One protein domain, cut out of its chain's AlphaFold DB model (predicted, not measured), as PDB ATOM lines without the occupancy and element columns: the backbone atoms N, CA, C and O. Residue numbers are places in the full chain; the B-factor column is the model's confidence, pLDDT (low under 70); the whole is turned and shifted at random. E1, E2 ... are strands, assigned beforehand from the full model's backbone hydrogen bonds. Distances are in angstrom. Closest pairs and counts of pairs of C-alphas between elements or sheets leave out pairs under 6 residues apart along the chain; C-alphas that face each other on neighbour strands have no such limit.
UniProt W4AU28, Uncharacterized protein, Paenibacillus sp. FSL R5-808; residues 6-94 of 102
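AT A GLANCE: This is residues 6 to 94 of the 102 residues of an uncharacterized protein of Paenibacillus sp. FSL R5-808 (UniProt W4AU28). The chain is wound in stacked turns, a short solenoid in which each strand lies beside the matching strand of the next turn. E1 to E4, E5 to E8 and the last strands E9 to E11 follow the same path, and the parallel sheets E1 E5, E2 E6 E9, E3 E7 E10 and E4 E8 E11 are its walls. The printed part has 89 residues, with no named helix and eleven named strands, E1 to E11 in order along the chain; the class is all strand. It is compact, with a radius of gyration of the C-alphas of 11.9 A, and only just flat, spanning 31 by 29 by 16 A.

IN THESE COORDINATES: E1, residues 10 to 13, begins with C-alpha 10 at (1.431, 13.662, -27.234). E2 is residues 17 to 20 and 10.1 A long, E3 residues 24 to 26, and E4 residues 30 to 32. E5, residues 35 to 39, is 8.8 A long; E6, residues 43 to 46, is 10.3 A. E7, residues 54 to 59, is 16.3 A long and begins with C-alpha 54 at (10.312, 22.988, -46.131). E8 is residues 62 to 64 and E9 residues 78 to 81. E10, residues 83 to 88, is 16.1 A long. E11, residues 91 to 93, ends with C-alpha 93 at (-11.714, 20.106, -39.257).

HOW THE PARTS SIT: E1 and E5 are parallel neighbours at 14 degrees, with N 37 and O 11 2.9 A apart, within hydrogen-bond range. Residues 35 to 36 of E5 also pair, parallel, with residues 67 to 68. In the sheet E2 E6 E9, N 44 and O 17 are 2.8 A apart, and N 79 and O 43 2.8 A. In E3 E7 E10, N 26 and O 57 are 2.8 A apart, and N 86 and O 56 2.9 A. In E4 E8 E11, N 31 and O 62 are 2.8 A apart, and N 63 and O 91 2.9 A. Three sheets form a stack of sheets, face to face in turn: E2 E6 E9 faces E3 E7 E10 at 9.5 A and E1 E5 at 10.7 A, centre to centre of the facing parts. E4 runs on into E5 across a break of 2 residues, at 80 degrees.

THE WHOLE: The C-alphas of Thr 50 and Asn 94 are the two farthest apart, 34.2 A. The printed part has no cut. The link E8 to E9, of 13 residues, is long; E6 to E7, of 7, is short but not tight. The mean pLDDT of the printed part is 91.2, and residues 48 to 52 and 71 to 73 are under 70.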
ATOM      1  N   ILE A   6      -2.327   8.173 -37.491       96.62
ATOM      2  CA  ILE A   6      -1.587   8.717 -36.351       96.62
ATOM      3  C   ILE A   6      -2.616   9.291 -35.396       96.62
ATOM      4  O   ILE A   6      -3.261  10.297 -35.704       96.62
ATOM      5  N   GLU A   7      -2.761   8.662 -34.239       97.75
ATOM      6  CA  GLU A   7      -3.739   9.093 -33.255       97.75
ATOM      7  C   GLU A   7      -3.226   9.065 -31.825       97.75
ATOM      8  O   GLU A   7      -2.336   8.286 -31.479       97.75
ATOM      9  N   ASN A   8      -3.827   9.922 -30.995       97.00
ATOM     10  CA  ASN A   8      -3.625   9.982 -29.546       97.00
ATOM     11  C   ASN A   8      -2.155  10.125 -29.118       97.00
ATOM     12  O   ASN A   8      -1.767   9.701 -28.027       97.00
ATOM     13  N   CYS A   9      -1.328  10.728 -29.970       97.44
ATOM     14  CA  CYS A   9       0.061  11.020 -29.658       97.44
ATOM     15  C   CYS A   9       0.168  12.357 -28.905       97.44
ATOM     16  O   CYS A   9      -0.627  13.281 -29.119       97.44
ATOM     17  N   GLN A  10       1.151  12.450 -28.002       95.94
ATOM     18  CA  GLN A  10       1.431  13.662 -27.234       95.94
ATOM     19  C   GLN A  10       2.910  14.035 -27.311       95.94
ATOM     20  O   GLN A  10       3.780  13.216 -27.019       95.94
ATOM     21  N   ALA A  11       3.188  15.288 -27.665       95.12
ATOM     22  CA  ALA A  11       4.541  15.829 -27.758       95.12
ATOM     23  C   ALA A  11       4.572  17.313 -27.370       95.12
ATOM     24  O   ALA A  11       3.534  17.951 -27.203       95.12
ATOM     25  N   ASP A  12       5.763  17.902 -27.266       92.56
ATOM     26  CA  ASP A  12       5.869  19.354 -27.093       92.56
ATOM     27  C   ASP A  12       5.507  20.115 -28.373       92.56
ATOM     28  O   ASP A  12       4.933  21.199 -28.316       92.56
ATOM     29  N   SER A  13       5.808  19.566 -29.547       92.50
ATOM     30  CA  SER A  13       5.443  20.139 -30.847       92.50
ATOM     31  C   SER A  13       5.188  19.029 -31.849       92.50
ATOM     32  O   SER A  13       5.891  18.023 -31.814       92.50
ATOM     33  N   GLY A  14       4.213  19.219 -32.737       92.81
ATOM     34  CA  GLY A  14       3.855  18.206 -33.722       92.81
ATOM     35  C   GLY A  14       3.300  16.967 -33.037       92.81
ATOM     36  O   GLY A  14       3.922  15.912 -33.099       92.81
ATOM     37  N   GLY A  15       2.166  17.112 -32.344       96.19
ATOM     38  CA  GLY A  15       1.600  16.057 -31.498       96.19
ATOM     39  C   GLY A  15       1.451  14.730 -32.239       96.19
ATOM     40  O   GLY A  15       1.713  13.689 -31.649       96.19
ATOM     41  N   GLY A  16       1.113  14.769 -33.532       96.75
ATOM     42  CA  GLY A  16       1.220  13.624 -34.435       96.75
ATOM     43  C   GLY A  16       2.534  13.592 -35.226       96.75
ATOM     44  O   GLY A  16       3.211  12.567 -35.262       96.75
ATOM     45  N   VAL A  17       2.894  14.696 -35.888       95.81
ATOM     46  CA  VAL A  17       4.076  14.780 -36.762       95.81
ATOM     47  C   VAL A  17       4.860  16.060 -36.501       95.81
ATOM     48  O   VAL A  17       4.322  17.156 -36.629       95.81
ATOM     49  N   PHE A  18       6.161  15.933 -36.243       94.25
ATOM     50  CA  PHE A  18       7.105  17.050 -36.233       94.25
ATOM     51  C   PHE A  18       8.119  16.902 -37.372       94.25
ATOM     52  O   PHE A  18       8.798  15.880 -37.474       94.25
ATOM     53  N   ALA A  19       8.239  17.930 -38.211       90.81
ATOM     54  CA  ALA A  19       9.168  17.969 -39.336       90.81
ATOM     55  C   ALA A  19      10.050  19.217 -39.267       90.81
ATOM     56  O   ALA A  19       9.547  20.341 -39.230       90.81
ATOM     57  N   ALA A  20      11.367  19.036 -39.294       89.88
ATOM     58  CA  ALA A  20      12.318  20.140 -39.283       89.88
ATOM     59  C   ALA A  20      13.336  19.974 -40.412       89.88
ATOM     60  O   ALA A  20      14.042  18.970 -40.480       89.88
ATOM     61  N   GLY A  21      13.421  20.964 -41.300       88.12
ATOM     62  CA  GLY A  21      14.391  20.964 -42.397       88.12
ATOM     63  C   GLY A  21      14.119  19.952 -43.517       88.12
ATOM     64  O   GLY A  21      14.958  19.818 -44.405       88.12
ATOM     65  N   CYS A  22      12.968  19.278 -43.520       88.19
ATOM     66  CA  CYS A  22      12.595  18.258 -44.497       88.19
ATOM     67  C   CYS A  22      11.216  18.509 -45.124       88.19
ATOM     68  O   CYS A  22      10.412  19.289 -44.621       88.19
ATOM     69  N   ASP A  23      10.971  17.836 -46.244       91.50
ATOM     70  CA  ASP A  23       9.697  17.872 -46.955       91.50
ATOM     71  C   ASP A  23       8.790  16.736 -46.475       91.50
ATOM     72  O   ASP A  23       9.255  15.616 -46.242       91.50
ATOM     73  N   ILE A  24       7.497  17.022 -46.331       92.19
ATOM     74  CA  ILE A  24       6.476  16.046 -45.950       92.19
ATOM     75  C   ILE A  24       5.416  15.947 -47.034       92.19
ATOM     76  O   ILE A  24       4.875  16.949 -47.502       92.19
ATOM     77  N   GLU A  25       5.076  14.706 -47.370       95.00
ATOM     78  CA  GLU A  25       4.006  14.368 -48.297       95.00
ATOM     79  C   GLU A  25       3.000  13.420 -47.630       95.00
ATOM     80  O   GLU A  25       3.351  12.352 -47.111       95.00
ATOM     81  N   MET A  26       1.724  13.795 -47.658       94.50
ATOM     82  CA  MET A  26       0.589  13.004 -47.195       94.50
ATOM     83  C   MET A  26      -0.402  12.839 -48.350       94.50
ATOM     84  O   MET A  26      -1.034  13.802 -48.750       94.50
ATOM     85  N   ASN A  27      -0.557  11.623 -48.868       95.44
ATOM     86  CA  ASN A  27      -1.458  11.263 -49.965       95.44
ATOM     87  C   ASN A  27      -2.663  10.436 -49.469       95.44
ATOM     88  O   ASN A  27      -3.031   9.435 -50.083       95.44
ATOM     89  N   GLY A  28      -3.200  10.769 -48.291       94.56
ATOM     90  CA  GLY A  28      -4.230   9.988 -47.596       94.56
ATOM     91  C   GLY A  28      -3.884   9.679 -46.136       94.56
ATOM     92  O   GLY A  28      -2.880  10.151 -45.606       94.56
ATOM     93  N   GLY A  29      -4.713   8.861 -45.484       96.00
ATOM     94  CA  GLY A  29      -4.597   8.562 -44.052       96.00
ATOM     95  C   GLY A  29      -5.255   9.611 -43.153       96.00
ATOM     96  O   GLY A  29      -5.928  10.527 -43.631       96.00
ATOM     97  N   GLU A  30      -5.072   9.456 -41.846       97.62
ATOM     98  CA  GLU A  30      -5.705  10.292 -40.829       97.62
ATOM     99  C   GLU A  30      -4.731  10.625 -39.694       97.62
ATOM    100  O   GLU A  30      -4.038   9.757 -39.165       97.62
ATOM    101  N   ILE A  31      -4.685  11.903 -39.328       97.88
ATOM    102  CA  ILE A  31      -3.979  12.429 -38.160       97.88
ATOM    103  C   ILE A  31      -5.054  12.993 -37.236       97.88
ATOM    104  O   ILE A  31      -5.630  14.047 -37.528       97.88
ATOM    105  N   THR A  32      -5.368  12.267 -36.161       98.19
ATOM    106  CA  THR A  32      -6.549  12.547 -35.335       98.19
ATOM    107  C   THR A  32      -6.306  12.479 -33.836       98.19
ATOM    108  O   THR A  32      -5.540  11.652 -33.358       98.19
ATOM    109  N   GLY A  33      -6.945  13.359 -33.065       97.75
ATOM    110  CA  GLY A  33      -6.880  13.305 -31.598       97.75
ATOM    111  C   GLY A  33      -5.481  13.527 -31.008       97.75
ATOM    112  O   GLY A  33      -5.244  13.192 -29.849       97.75
ATOM    113  N   ASN A  34      -4.535  14.066 -31.781       97.94
ATOM    114  CA  ASN A  34      -3.177  14.303 -31.307       97.94
ATOM    115  C   ASN A  34      -3.078  15.625 -30.542       97.94
ATOM    116  O   ASN A  34      -3.848  16.567 -30.766       97.94
ATOM    117  N   ARG A  35      -2.128  15.691 -29.606       96.38
ATOM    118  CA  ARG A  35      -2.014  16.781 -28.637       96.38
ATOM    119  C   ARG A  35      -0.584  17.301 -28.566       96.38
ATOM    120  O   ARG A  35       0.340  16.542 -28.302       96.38
ATOM    121  N   ALA A  36      -0.390  18.601 -28.747       95.81
ATOM    122  CA  ALA A  36       0.913  19.235 -28.562       95.81
ATOM    123  C   ALA A  36       0.900  20.223 -27.393       95.81
ATOM    124  O   ALA A  36      -0.071  20.951 -27.204       95.81
ATOM    125  N   ASN A  37       1.979  20.301 -26.614       92.56
ATOM    126  CA  ASN A  37       2.050  21.306 -25.553       92.56
ATOM    127  C   ASN A  37       2.153  22.717 -26.143       92.56
ATOM    128  O   ASN A  37       1.340  23.575 -25.798       92.56
ATOM    129  N   ASN A  38       3.084  22.922 -27.080       89.69
ATOM    130  CA  ASN A  38       3.393  24.230 -27.651       89.69
ATOM    131  C   ASN A  38       2.784  24.454 -29.030       89.69
ATOM    132  O   ASN A  38       2.261  25.527 -29.273       89.69
ATOM    133  N   SER A  39       2.891  23.521 -29.977       91.38
ATOM    134  CA  SER A  39       2.459  23.848 -31.341       91.38
ATOM    135  C   SER A  39       2.107  22.649 -32.199       91.38
ATOM    136  O   SER A  39       2.713  21.591 -32.039       91.38
ATOM    137  N   GLY A  40       1.156  22.841 -33.120       91.88
ATOM    138  CA  GLY A  40       0.765  21.850 -34.121       91.88
ATOM    139  C   GLY A  40       0.323  20.549 -33.477       91.88
ATOM    140  O   GLY A  40       1.055  19.562 -33.486       91.88
ATOM    141  N   GLY A  41      -0.880  20.549 -32.902       96.00
ATOM    142  CA  GLY A  41      -1.445  19.344 -32.289       96.00
ATOM    143  C   GLY A  41      -1.417  18.147 -33.239       96.00
ATOM    144  O   GLY A  41      -1.052  17.055 -32.822       96.00
ATOM    145  N   GLY A  42      -1.719  18.361 -34.522       97.38
ATOM    146  CA  GLY A  42      -1.571  17.357 -35.572       97.38
ATOM    147  C   GLY A  42      -0.160  17.356 -36.154       97.38
ATOM    148  O   GLY A  42       0.600  16.416 -35.942       97.38
ATOM    149  N   ILE A  43       0.191  18.410 -36.890       96.50
ATOM    150  CA  ILE A  43       1.470  18.543 -37.599       96.50
ATOM    151  C   ILE A  43       2.154  19.853 -37.204       96.50
ATOM    152  O   ILE A  43       1.521  20.904 -37.241       96.50
ATOM    153  N   THR A  44       3.460  19.814 -36.937       95.25
ATOM    154  CA  THR A  44       4.331  20.998 -36.912       95.25
ATOM    155  C   THR A  44       5.440  20.861 -37.946       95.25
ATOM    156  O   THR A  44       6.114  19.833 -38.002       95.25
ATOM    157  N   THR A  45       5.666  21.917 -38.727       93.12
ATOM    158  CA  THR A  45       6.776  22.019 -39.685       93.12
ATOM    159  C   THR A  45       7.596  23.288 -39.448       93.12
ATOM    160  O   THR A  45       7.028  24.348 -39.189       93.12
ATOM    161  N   ILE A  46       8.926  23.180 -39.514       90.12
ATOM    162  CA  ILE A  46       9.875  24.299 -39.390       90.12
ATOM    163  C   ILE A  46      10.943  24.175 -40.481       90.12
ATOM    164  O   ILE A  46      11.616  23.143 -40.583       90.12
ATOM    165  N   ALA A  47      11.171  25.237 -41.262       84.00
ATOM    166  CA  ALA A  47      12.348  25.287 -42.125       84.00
ATOM    167  C   ALA A  47      13.640  25.329 -41.301       84.00
ATOM    168  O   ALA A  47      13.837  26.170 -40.428       84.00
ATOM    169  N   GLY A  48      14.539  24.386 -41.573       68.62
ATOM    170  CA  GLY A  48      15.843  24.337 -40.930       68.62
ATOM    171  C   GLY A  48      16.791  25.356 -41.554       68.62
ATOM    172  O   GLY A  48      17.258  25.135 -42.668       68.62
ATOM    173  N   GLY A  49      17.099  26.427 -40.815       69.06
ATOM    174  CA  GLY A  49      18.254  27.324 -40.969       69.06
ATOM    175  C   GLY A  49      18.676  27.707 -42.395       69.06
ATOM    176  O   GLY A  49      18.399  28.808 -42.853       69.06
ATOM    177  N   THR A  50      19.432  26.833 -43.068       63.47
ATOM    178  CA  THR A  50      20.088  27.109 -44.358       63.47
ATOM    179  C   THR A  50      19.269  26.721 -45.591       63.47
ATOM    180  O   THR A  50      19.642  27.112 -46.698       63.47
ATOM    181  N   ARG A  51      18.177  25.958 -45.445       62.41
ATOM    182  CA  ARG A  51      17.329  25.542 -46.573       62.41
ATOM    183  C   ARG A  51      16.134  26.488 -46.691       62.41
ATOM    184  O   ARG A  51      15.295  26.542 -45.797       62.41
ATOM    185  N   LEU A  52      16.053  27.218 -47.807       58.28
ATOM    186  CA  LEU A  52      14.862  27.983 -48.180       58.28
ATOM    187  C   LEU A  52      13.719  27.003 -48.472       58.28
ATOM    188  O   LEU A  52      13.673  26.404 -49.542       58.28
ATOM    189  N   GLY A  53      12.820  26.858 -47.501       70.00
ATOM    190  CA  GLY A  53      11.558  26.139 -47.635       70.00
ATOM    191  C   GLY A  53      11.646  24.666 -47.246       70.00
ATOM    192  O   GLY A  53      12.291  23.855 -47.907       70.00
ATOM    193  N   CYS A  54      10.936  24.307 -46.180       84.50
ATOM    194  CA  CYS A  54      10.312  22.988 -46.131       84.50
ATOM    195  C   CYS A  54       9.005  23.049 -46.912       84.50
ATOM    196  O   CYS A  54       8.390  24.112 -47.030       84.50
ATOM    197  N   THR A  55       8.576  21.915 -47.444       92.06
ATOM    198  CA  THR A  55       7.259  21.779 -48.055       92.06
ATOM    199  C   THR A  55       6.409  20.813 -47.245       92.06
ATOM    200  O   THR A  55       6.875  19.762 -46.809       92.06
ATOM    201  N   LEU A  56       5.149  21.179 -47.041       94.31
ATOM    202  CA  LEU A  56       4.113  20.284 -46.549       94.31
ATOM    203  C   LEU A  56       3.077  20.135 -47.656       94.31
ATOM    204  O   LEU A  56       2.317  21.064 -47.928       94.31
ATOM    205  N   THR A  57       3.056  18.969 -48.291       96.25
ATOM    206  CA  THR A  57       2.077  18.624 -49.321       96.25
ATOM    207  C   THR A  57       1.091  17.614 -48.762       96.25
ATOM    208  O   THR A  57       1.473  16.518 -48.358       96.25
ATOM    209  N   ILE A  58      -0.187  17.977 -48.747       95.81
ATOM    210  CA  ILE A  58      -1.285  17.117 -48.317       95.81
ATOM    211  C   ILE A  58      -2.252  16.997 -49.496       95.81
ATOM    212  O   ILE A  58      -2.884  17.972 -49.893       95.81
ATOM    213  N   ASN A  59      -2.332  15.811 -50.081       95.44
ATOM    214  CA  ASN A  59      -3.179  15.469 -51.211       95.44
ATOM    215  C   ASN A  59      -4.112  14.314 -50.819       95.44
ATOM    216  O   ASN A  59      -3.813  13.140 -51.032       95.44
ATOM    217  N   GLY A  60      -5.240  14.645 -50.196       93.94
ATOM    218  CA  GLY A  60      -6.137  13.672 -49.575       93.94
ATOM    219  C   GLY A  60      -5.891  13.480 -48.078       93.94
ATOM    220  O   GLY A  60      -4.959  14.034 -47.497       93.94
ATOM    221  N   GLY A  61      -6.756  12.695 -47.438       95.25
ATOM    222  CA  GLY A  61      -6.663  12.381 -46.010       95.25
ATOM    223  C   GLY A  61      -7.259  13.440 -45.080       95.25
ATOM    224  O   GLY A  61      -7.879  14.411 -45.523       95.25
ATOM    225  N   LYS A  62      -7.110  13.201 -43.775       97.62
ATOM    226  CA  LYS A  62      -7.775  13.959 -42.708       97.62
ATOM    227  C   LYS A  62      -6.796  14.419 -41.636       97.62
ATOM    228  O   LYS A  62      -5.988  13.628 -41.160       97.62
ATOM    229  N   ILE A  63      -6.911  15.674 -41.215       97.75
ATOM    230  CA  ILE A  63      -6.244  16.209 -40.024       97.75
ATOM    231  C   ILE A  63      -7.338  16.788 -39.140       97.75
ATOM    232  O   ILE A  63      -7.808  17.902 -39.386       97.75
ATOM    233  N   ILE A  64      -7.794  16.011 -38.160       98.00
ATOM    234  CA  ILE A  64      -9.008  16.333 -37.405       98.00
ATOM    235  C   ILE A  64      -8.843  16.176 -35.898       98.00
ATOM    236  O   ILE A  64      -8.031  15.387 -35.443       98.00
ATOM    237  N   ALA A  65      -9.624  16.906 -35.103       97.56
ATOM    238  CA  ALA A  65      -9.665  16.737 -33.643       97.56
ATOM    239  C   ALA A  65      -8.301  16.876 -32.927       97.56
ATOM    240  O   ALA A  65      -8.139  16.403 -31.803       97.56
ATOM    241  N   ASN A  66      -7.315  17.519 -33.554       97.88
ATOM    242  CA  ASN A  66      -6.007  17.717 -32.946       97.88
ATOM    243  C   ASN A  66      -5.978  19.018 -32.134       97.88
ATOM    244  O   ASN A  66      -6.686  19.981 -32.448       97.88
ATOM    245  N   SER A  67      -5.166  19.062 -31.077       96.00
ATOM    246  CA  SER A  67      -5.188  20.172 -30.120       96.00
ATOM    247  C   SER A  67      -3.819  20.613 -29.617       96.00
ATOM    248  O   SER A  67      -2.889  19.814 -29.522       96.00
ATOM    249  N   THR A  68      -3.700  21.889 -29.250       95.00
ATOM    250  CA  THR A  68      -2.623  22.364 -28.366       95.00
ATOM    251  C   THR A  68      -3.142  22.586 -26.946       95.00
ATOM    252  O   THR A  68      -4.356  22.579 -26.728       95.00
ATOM    253  N   VAL A  69      -2.246  22.713 -25.955       89.31
ATOM    254  CA  VAL A  69      -2.651  22.717 -24.530       89.31
ATOM    255  C   VAL A  69      -2.188  23.918 -23.728       89.31
ATOM    256  O   VAL A  69      -2.847  24.268 -22.751       89.31
ATOM    257  N   LEU A  70      -1.064  24.534 -24.095       83.25
ATOM    258  CA  LEU A  70      -0.579  25.716 -23.399       83.25
ATOM    259  C   LEU A  70      -1.259  26.960 -23.952       83.25
ATOM    260  O   LEU A  70      -1.595  27.028 -25.125       83.25
ATOM    261  N   ALA A  71      -1.435  27.959 -23.093       69.56
ATOM    262  CA  ALA A  71      -2.191  29.178 -23.383       69.56
ATOM    263  C   ALA A  71      -1.657  29.997 -24.580       69.56
ATOM    264  O   ALA A  71      -2.376  30.832 -25.118       69.56
ATOM    265  N   PHE A  72      -0.411  29.745 -24.988       69.06
ATOM    266  CA  PHE A  72       0.246  30.336 -26.159       69.06
ATOM    267  C   PHE A  72       0.489  29.297 -27.259       69.06
ATOM    268  O   PHE A  72       1.433  29.412 -28.032       69.06
ATOM    269  N   GLY A  73      -0.288  28.215 -27.246       65.62
ATOM    270  CA  GLY A  73      -0.045  27.062 -28.082       65.62
ATOM    271  C   GLY A  73      -0.589  27.264 -29.491       65.62
ATOM    272  O   GLY A  73      -1.806  27.242 -29.682       65.62
ATOM    273  N   ASP A  74       0.283  27.384 -30.484       81.00
ATOM    274  CA  ASP A  74      -0.112  27.719 -31.851       81.00
ATOM    275  C   ASP A  74      -0.698  26.522 -32.612       81.00
ATOM    276  O   ASP A  74      -0.096  25.451 -32.684       81.00
ATOM    277  N   ALA A  75      -1.860  26.747 -33.232       85.56
ATOM    278  CA  ALA A  75      -2.531  25.866 -34.189       85.56
ATOM    279  C   ALA A  75      -2.722  24.399 -33.735       85.56
ATOM    280  O   ALA A  75      -1.844  23.549 -33.860       85.56
ATOM    281  N   GLY A  76      -3.944  24.041 -33.320       93.19
ATOM    282  CA  GLY A  76      -4.287  22.653 -32.977       93.19
ATOM    283  C   GLY A  76      -4.085  21.649 -34.117       93.19
ATOM    284  O   GLY A  76      -3.785  20.494 -33.858       93.19
ATOM    285  N   GLY A  77      -4.222  22.075 -35.376       96.25
ATOM    286  CA  GLY A  77      -4.170  21.189 -36.544       96.25
ATOM    287  C   GLY A  77      -2.784  21.135 -37.165       96.25
ATOM    288  O   GLY A  77      -2.058  20.164 -36.987       96.25
ATOM    289  N   ILE A  78      -2.433  22.189 -37.901       96.25
ATOM    290  CA  ILE A  78      -1.158  22.314 -38.605       96.25
ATOM    291  C   ILE A  78      -0.505  23.625 -38.176       96.25
ATOM    292  O   ILE A  78      -1.074  24.688 -38.411       96.25
ATOM    293  N   ASN A  79       0.690  23.549 -37.597       94.56
ATOM    294  CA  ASN A  79       1.584  24.688 -37.447       94.56
ATOM    295  C   ASN A  79       2.683  24.621 -38.520       94.56
ATOM    296  O   ASN A  79       3.382  23.614 -38.639       94.56
ATOM    297  N   ALA A  80       2.843  25.676 -39.315       92.19
ATOM    298  CA  ALA A  80       3.817  25.717 -40.400       92.19
ATOM    299  C   ALA A  80       4.644  27.000 -40.340       92.19
ATOM    300  O   ALA A  80       4.130  28.089 -40.579       92.19
ATOM    301  N   PHE A  81       5.931  26.856 -40.028       89.50
ATOM    302  CA  PHE A  81       6.878  27.958 -39.909       89.50
ATOM    303  C   PHE A  81       7.882  27.914 -41.061       89.50
ATOM    304  O   PHE A  81       8.530  26.886 -41.290       89.50
ATOM    305  N   ASP A  82       7.975  29.013 -41.813       89.12
ATOM    306  CA  ASP A  82       8.817  29.141 -43.014       89.12
ATOM    307  C   ASP A  82       8.663  27.970 -44.007       89.12
ATOM    308  O   ASP A  82       9.593  27.558 -44.701       89.12
ATOM    309  N   THR A  83       7.455  27.408 -44.070       90.25
ATOM    310  CA  THR A  83       7.129  26.210 -44.847       90.25
ATOM    311  C   THR A  83       6.100  26.553 -45.916       90.25
ATOM    312  O   THR A  83       5.100  27.216 -45.643       90.25
ATOM    313  N   ILE A  84       6.318  26.077 -47.141       91.56
ATOM    314  CA  ILE A  84       5.320  26.157 -48.210       91.56
ATOM    315  C   ILE A  84       4.306  25.038 -47.985       91.56
ATOM    316  O   ILE A  84       4.656  23.857 -48.019       91.56
ATOM    317  N   VAL A  85       3.044  25.404 -47.779       94.00
ATOM    318  CA  VAL A  85       1.961  24.447 -47.545       94.00
ATOM    319  C   VAL A  85       1.082  24.348 -48.786       94.00
ATOM    320  O   VAL A  85       0.554  25.349 -49.262       94.00
ATOM    321  N   THR A  86       0.902  23.130 -49.293       96.44
ATOM    322  CA  THR A  86      -0.049  22.806 -50.365       96.44
ATOM    323  C   THR A  86      -1.041  21.775 -49.849       96.44
ATOM    324  O   THR A  86      -0.643  20.679 -49.464       96.44
ATOM    325  N   ILE A  87      -2.332  22.111 -49.852       96.44
ATOM    326  CA  ILE A  87      -3.411  21.223 -49.399       96.44
ATOM    327  C   ILE A  87      -4.434  21.078 -50.521       96.44
ATOM    328  O   ILE A  87      -4.942  22.074 -51.036       96.44
ATOM    329  N   GLN A  88      -4.737  19.841 -50.901       97.00
ATOM    330  CA  GLN A  88      -5.677  19.500 -51.965       97.00
ATOM    331  C   GLN A  88      -6.487  18.272 -51.558       97.00
ATOM    332  O   GLN A  88      -5.933  17.310 -51.039       97.00
ATOM    333  N   ASN A  89      -7.795  18.272 -51.828       96.19
ATOM    334  CA  ASN A  89      -8.678  17.115 -51.606       96.19
ATOM    335  C   ASN A  89      -8.684  16.556 -50.165       96.19
ATOM    336  O   ASN A  89      -9.026  15.393 -49.962       96.19
ATOM    337  N   SER A  90      -8.307  17.361 -49.170       96.69
ATOM    338  CA  SER A  90      -8.160  16.939 -47.771       96.69
ATOM    339  C   SER A  90      -9.217  17.565 -46.866       96.69
ATOM    340  O   SER A  90      -9.747  18.638 -47.155       96.69
ATOM    341  N   GLU A  91      -9.475  16.918 -45.731       97.75
ATOM    342  CA  GLU A  91     -10.301  17.467 -44.656       97.75
ATOM    343  C   GLU A  91      -9.416  17.981 -43.513       97.75
ATOM    344  O   GLU A  91      -8.599  17.240 -42.965       97.75
ATOM    345  N   ILE A  92      -9.604  19.244 -43.123       97.12
ATOM    346  CA  ILE A  92      -8.982  19.832 -41.932       97.12
ATOM    347  C   ILE A  92     -10.102  20.440 -41.090       97.12
ATOM    348  O   ILE A  92     -10.615  21.510 -41.414       97.12
ATOM    349  N   SER A  93     -10.519  19.746 -40.034       97.44
ATOM    350  CA  SER A  93     -11.714  20.106 -39.257       97.44
ATOM    351  C   SER A  93     -11.520  19.848 -37.760       97.44
ATOM    352  O   SER A  93     -10.696  19.037 -37.355       97.44
ATOM    353  N   ASN A  94     -12.260  20.558 -36.903       97.19
ATOM    354  CA  ASN A  94     -12.276  20.335 -35.446       97.19
ATOM    355  C   ASN A  94     -10.908  20.390 -34.741       97.19
ATOM    356  O   ASN A  94     -10.733  19.781 -33.691       97.19
TER     357      ASN A  94